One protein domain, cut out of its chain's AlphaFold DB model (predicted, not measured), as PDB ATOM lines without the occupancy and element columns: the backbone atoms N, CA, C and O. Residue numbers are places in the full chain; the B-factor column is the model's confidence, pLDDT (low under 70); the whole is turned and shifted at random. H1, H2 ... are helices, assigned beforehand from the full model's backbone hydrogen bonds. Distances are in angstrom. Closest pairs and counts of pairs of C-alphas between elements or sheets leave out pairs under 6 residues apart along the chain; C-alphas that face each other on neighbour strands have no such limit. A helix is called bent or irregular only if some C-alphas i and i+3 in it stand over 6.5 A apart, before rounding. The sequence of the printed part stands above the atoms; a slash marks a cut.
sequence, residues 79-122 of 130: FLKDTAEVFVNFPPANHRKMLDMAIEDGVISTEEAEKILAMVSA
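This is residues 79 to 122 of the 130 residues of an uncharacterized protein of Candidatus Yanofskybacteria bacterium GW2011_GWE2_40_11 (UniProt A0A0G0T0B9). Three helices make a small, compact triangle: H2 and H3 form a helical hairpin, side by side and running opposite ways, and H1 crosses H3 near the middle of both and comes close to H2 near the tight link that joins H1 to H2. The printed part has 44 residues, with three named helices in the order H1, H2, H3 and no named strand; the class is all helix. The whole is compact, with a radius of gyration of the C-alphas of 9.2 A and spans of 23 by 18 by 13 A.

H1, residues 79 to 88, touches H3, residues 110 to 121; their closest C-alphas, those of Ala 84 and Ile 116, are 5.3 A apart. They run the same way at a steep tilt of 48 degrees. H1 is close to but not clearly touching H2, residues 92 to 104, with the C-alphas of Phe 87 and His 95 closest at 6.8 A. These two run opposite ways at a tilt of 36 degrees, only just steep. H2 and H3 touch as a hairpin, opposite ways at a shallow tilt of 19 degrees; the C-alphas of Leu 99 and Ala 113 are closest, at 5.9 A. In H1 and H3 every O i to N i+4 pair is within hydrogen-bond range; in H2, 7 of 9 are.

H1 begins at C-alpha 79, (121.369, 173.488, 166.120), and is 14.4 A long from first to last C-alpha. H2 begins at C-alpha 92, (120.232, 155.179, 159.569), and is 19.5 A long; it is irregular, with C-alphas 93 and 96 standing 7.2 A apart. H3 is 16.5 A long and ends at C-alpha 121, (114.602, 157.977, 165.761).

The two C-alphas farthest apart, those of Asp 105 and Ala 122, are 25.7 A apart. The printed part has no cut, and the links from H1 to H2 and from H2 to H3 are tight. The mean pLDDT of the printed part is 80.1, and residue 122 is under 70.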
ATOM      1  N   PHE A  79     120.236 174.188 166.724       76.69
ATOM      2  CA  PHE A  79     121.369 173.488 166.120       76.69
ATOM      3  C   PHE A  79     121.189 171.963 166.140       76.69
ATOM      4  O   PHE A  79     121.490 171.292 165.154       76.69
ATOM      5  N   LEU A  80     120.663 171.408 167.238       79.94
ATOM      6  CA  LEU A  80     120.387 169.973 167.339       79.94
ATOM      7  C   LEU A  80     119.266 169.554 166.381       79.94
ATOM      8  O   LEU A  80     119.384 168.507 165.752       79.94
ATOM      9  N   LYS A  81     118.229 170.387 166.220       79.31
ATOM     10  CA  LYS A  81     117.134 170.174 165.260       79.31
ATOM     11  C   LYS A  81     117.628 170.243 163.817       79.31
ATOM     12  O   LYS A  81     117.418 169.287 163.082       79.31
ATOM     13  N   ASP A  82     118.354 171.294 163.444       78.31
ATOM     14  CA  ASP A  82     118.936 171.457 162.105       78.31
ATOM     15  C   ASP A  82     119.871 170.282 161.776       78.31
ATOM     16  O   ASP A  82     119.836 169.715 160.684       78.31
ATOM     17  N   THR A  83     120.682 169.858 162.751       77.62
ATOM     18  CA  THR A  83     121.557 168.689 162.600       77.62
ATOM     19  C   THR A  83     120.735 167.410 162.437       77.62
ATOM     20  O   THR A  83     120.999 166.634 161.523       77.62
ATOM     21  N   ALA A  84     119.705 167.187 163.256       81.62
ATOM     22  CA  ALA A  84     118.822 166.028 163.132       81.62
ATOM     23  C   ALA A  84     118.118 165.975 161.763       81.62
ATOM     24  O   ALA A  84     118.097 164.921 161.130       81.62
ATOM     25  N   GLU A  85     117.616 167.105 161.256       81.19
ATOM     26  CA  GLU A  85     117.004 167.203 159.924       81.19
ATOM     27  C   GLU A  85     117.984 166.827 158.809       81.19
ATOM     28  O   GLU A  85     117.640 166.071 157.895       81.19
ATOM     29  N   VAL A  86     119.234 167.287 158.901       79.06
ATOM     30  CA  VAL A  86     120.291 166.880 157.967       79.06
ATOM     31  C   VAL A  86     120.521 165.370 158.044       79.06
ATOM     32  O   VAL A  86     120.612 164.719 157.002       79.06
ATOM     33  N   PHE A  87     120.547 164.793 159.248       77.56
ATOM     34  CA  PHE A  87     120.777 163.363 159.468       77.56
ATOM     35  C   PHE A  87     119.675 162.462 158.895       77.56
ATOM     36  O   PHE A  87     119.997 161.377 158.411       77.56
ATOM     37  N   VAL A  88     118.413 162.906 158.847       76.62
ATOM     38  CA  VAL A  88     117.313 162.155 158.196       76.62
ATOM     39  C   VAL A  88     117.617 161.852 156.719       76.62
ATOM     40  O   VAL A  88     117.182 160.826 156.198       76.62
ATOM     41  N   ASN A  89     118.419 162.687 156.050       76.44
ATOM     42  CA  ASN A  89     118.813 162.475 154.652       76.44
ATOM     43  C   ASN A  89     119.916 161.418 154.471       76.44
ATOM     44  O   ASN A  89     120.219 161.027 153.342       76.44
ATOM     45  N   PHE A  90     120.525 160.943 155.559       77.19
ATOM     46  CA  PHE A  90     121.538 159.892 155.533       77.19
ATOM     47  C   PHE A  90     120.935 158.544 155.951       77.19
ATOM     48  O   PHE A  90     120.028 158.501 156.782       77.19
ATOM     49  N   PRO A  91     121.452 157.413 155.434       80.25
ATOM     50  CA  PRO A  91     121.009 156.093 155.869       80.25
ATOM     51  C   PRO A  91     121.167 155.916 157.391       80.25
ATOM     52  O   PRO A  91     122.262 156.183 157.895       80.25
ATOM     53  N   PRO A  92     120.163 155.373 158.115       80.44
ATOM     54  CA  PRO A  92     120.232 155.179 159.569       80.44
ATOM     55  C   PRO A  92     121.459 154.398 160.047       80.44
ATOM     56  O   PRO A  92     122.031 154.688 161.093       80.44
ATOM     57  N   ALA A  93     121.927 153.451 159.228       82.25
ATOM     58  CA  ALA A  93     123.138 152.676 159.492       82.25
ATOM     59  C   ALA A  93     124.412 153.538 159.644       82.25
ATOM     60  O   ALA A  93     125.381 153.088 160.249       82.25
ATOM     61  N   ASN A  94     124.420 154.765 159.113       83.19
ATOM     62  CA  ASN A  94     125.567 155.671 159.153       83.19
ATOM     63  C   ASN A  94     125.475 156.727 160.262       83.19
ATOM     64  O   ASN A  94     126.482 157.374 160.545       83.19
ATOM     65  N   HIS A  95     124.311 156.904 160.900       84.00
ATOM     66  CA  HIS A  95     124.087 157.986 161.869       84.00
ATOM     67  C   HIS A  95     125.066 157.923 163.036       84.00
ATOM     68  O   HIS A  95     125.725 158.915 163.330       84.00
ATOM     69  N   ARG A  96     125.243 156.743 163.646       84.06
ATOM     70  CA  ARG A  96     126.171 156.580 164.774       84.06
ATOM     71  C   ARG A  96     127.598 156.961 164.387       84.06
ATOM     72  O   ARG A  96     128.205 157.787 165.044       84.06
ATOM     73  N   LYS A  97     128.076 156.457 163.246       85.38
ATOM     74  CA  LYS A  97     129.419 156.760 162.737       85.38
ATOM     75  C   LYS A  97     129.619 158.256 162.469       85.38
ATOM     76  O   LYS A  97     130.698 158.778 162.719       85.38
ATOM     77  N   MET A  98     128.615 158.937 161.922       83.38
ATOM     78  CA  MET A  98     128.692 160.376 161.654       83.38
ATOM     79  C   MET A  98     128.701 161.204 162.940       83.38
ATOM     80  O   MET A  98     129.440 162.181 163.016       83.38
ATOM     81  N   LEU A  99     127.934 160.798 163.951       85.44
ATOM     82  CA  LEU A  99     127.947 161.446 165.261       85.44
ATOM     83  C   LEU A  99     129.243 161.181 166.019       85.44
ATOM     84  O   LEU A  99     129.787 162.113 166.594       85.44
ATOM     85  N   ASP A 100     129.778 159.962 165.956       85.62
ATOM     86  CA  ASP A 100     131.074 159.637 166.551       85.62
ATOM     87  C   ASP A 100     132.175 160.529 165.952       85.62
ATOM     88  O   ASP A 100     132.968 161.097 166.693       85.62
ATOM     89  N   MET A 101     132.173 160.747 164.628       80.12
ATOM     90  CA  MET A 101     133.099 161.697 163.991       80.12
ATOM     91  C   MET A 101     132.870 163.141 164.463       80.12
ATOM     92  O   MET A 101     133.830 163.840 164.758       80.12
ATOM     93  N   ALA A 102     131.616 163.586 164.582       78.31
ATOM     94  CA  ALA A 102     131.303 164.934 165.061       78.31
ATOM     95  C   ALA A 102     131.717 165.156 166.530       78.31
ATOM     96  O   ALA A 102     132.092 166.271 166.894       78.31
ATOM     97  N   ILE A 103     131.677 164.104 167.357       80.62
ATOM     98  CA  ILE A 103     132.208 164.112 168.725       80.62
ATOM     99  C   ILE A 103     133.734 164.203 168.695       80.62
ATOM    100  O   ILE A 103     134.299 165.067 169.360       80.62
ATOM    101  N   GLU A 104     134.402 163.356 167.905       75.19
ATOM    102  CA  GLU A 104     135.865 163.377 167.772       75.19
ATOM    103  C   GLU A 104     136.383 164.744 167.296       75.19
ATOM    104  O   GLU A 104     137.386 165.240 167.807       75.19
ATOM    105  N   ASP A 105     135.671 165.388 166.370       72.94
ATOM    106  CA  ASP A 105     136.025 166.708 165.840       72.94
ATOM    107  C   ASP A 105     135.666 167.857 166.816       72.94
ATOM    108  O   ASP A 105     136.037 169.017 166.596       72.94
ATOM    109  N   GLY A 106     134.954 167.558 167.910       70.31
ATOM    110  CA  GLY A 106     134.537 168.526 168.932       70.31
ATOM    111  C   GLY A 106     133.391 169.431 168.502       70.31
ATOM    112  O   GLY A 106     133.211 170.515 169.061       70.31
ATOM    113  N   VAL A 107     132.644 169.024 167.474       74.94
ATOM    114  CA  VAL A 107     131.475 169.753 166.969       74.94
ATOM    115  C   VAL A 107     130.345 169.685 167.988       74.94
ATOM    116  O   VAL A 107     129.695 170.702 168.241       74.94
ATOM    117  N   ILE A 108     130.137 168.495 168.553       76.56
ATOM    118  CA  ILE A 108     129.089 168.174 169.522       76.56
ATOM    119  C   ILE A 108     129.660 167.335 170.664       76.56
ATOM    120  O   ILE A 108     130.596 166.562 170.484       76.56
ATOM    121  N   SER A 109     129.061 167.451 171.837       79.62
ATOM    122  CA  SER A 109     129.276 166.545 172.958       79.62
ATOM    123  C   SER A 109     128.581 165.198 172.735       79.62
ATOM    124  O   SER A 109     127.676 165.047 171.910       79.62
ATOM    125  N   THR A 110     128.962 164.200 173.534       81.94
ATOM    126  CA  THR A 110     128.262 162.907 173.569       81.94
ATOM    127  C   THR A 110     126.785 163.067 173.943       81.94
ATOM    128  O   THR A 110     125.934 162.380 173.386       81.94
ATOM    129  N   GLU A 111     126.459 163.997 174.845       83.56
ATOM    130  CA  GLU A 111     125.071 164.259 175.239       83.56
ATOM    131  C   GLU A 111     124.250 164.841 174.077       83.56
ATOM    132  O   GLU A 111     123.122 164.416 173.830       83.56
ATOM    133  N   GLU A 112     124.820 165.781 173.323       84.06
ATOM    134  CA  GLU A 112     124.188 166.350 172.128       84.06
ATOM    135  C   GLU A 112     123.993 165.305 171.023       84.06
ATOM    136  O   GLU A 112     122.943 165.285 170.380       84.06
ATOM    137  N   ALA A 113     124.947 164.389 170.842       84.94
ATOM    138  CA  ALA A 113     124.814 163.286 169.895       84.94
ATOM    139  C   ALA A 113     123.651 162.343 170.241       84.94
ATOM    140  O   ALA A 113     122.883 161.958 169.357       84.94
ATOM    141  N   GLU A 114     123.477 161.999 171.519       86.69
ATOM    142  CA  GLU A 114     122.345 161.181 171.973       86.69
ATOM    143  C   GLU A 114     121.006 161.924 171.793       86.69
ATOM    144  O   GLU A 114     120.017 161.319 171.370       86.69
ATOM    145  N   LYS A 115     120.972 163.250 172.008       85.19
ATOM    146  CA  LYS A 115     119.791 164.083 171.701       85.19
ATOM    147  C   LYS A 115     119.451 164.054 170.208       85.19
ATOM    148  O   LYS A 115     118.287 163.861 169.864       85.19
ATOM    149  N   ILE A 116     120.445 164.187 169.327       85.44
ATOM    150  CA  ILE A 116     120.245 164.104 167.872       85.44
ATOM    151  C   ILE A 116     119.715 162.716 167.480       85.44
ATOM    152  O   ILE A 116     118.729 162.627 166.753       85.44
ATOM    153  N   LEU A 117     120.293 161.626 168.003       86.19
ATOM    154  CA  LEU A 117     119.799 160.265 167.734       86.19
ATOM    155  C   LEU A 117     118.343 160.080 168.155       86.19
ATOM    156  O   LEU A 117     117.564 159.479 167.411       86.19
ATOM    157  N   ALA A 118     117.971 160.598 169.326       85.19
ATOM    158  CA  ALA A 118     116.599 160.538 169.807       85.19
ATOM    159  C   ALA A 118     115.636 161.312 168.888       85.19
ATOM    160  O   ALA A 118     114.550 160.813 168.596       85.19
ATOM    161  N   MET A 119     116.044 162.483 168.383       85.00
ATOM    162  CA  MET A 119     115.246 163.285 167.443       85.00
ATOM    163  C   MET A 119     115.048 162.585 166.092       85.00
ATOM    164  O   MET A 119     113.944 162.606 165.559       85.00
ATOM    165  N   VAL A 120     116.084 161.929 165.559       82.31
ATOM    166  CA  VAL A 120     116.029 161.237 164.255       82.31
ATOM    167  C   VAL A 120     115.302 159.885 164.338       82.31
ATOM    168  O   VAL A 120     114.735 159.419 163.352       82.31
ATOM    169  N   SER A 121     115.297 159.253 165.515       71.06
ATOM    170  CA  SER A 121     114.602 157.977 165.761       71.06
ATOM    171  C   SER A 121     113.123 158.153 166.118       71.06
ATOM    172  O   SER A 121     112.355 157.190 166.047       71.06
ATOM    173  N   ALA A 122     112.712 159.355 166.528       60.84
ATOM    174  CA  ALA A 122     111.309 159.669 166.735       60.84
ATOM    175  C   ALA A 122     110.585 159.689 165.375       60.84
ATOM    176  O   ALA A 122     111.119 160.238 164.410       60.84
TER     177      ALA A 122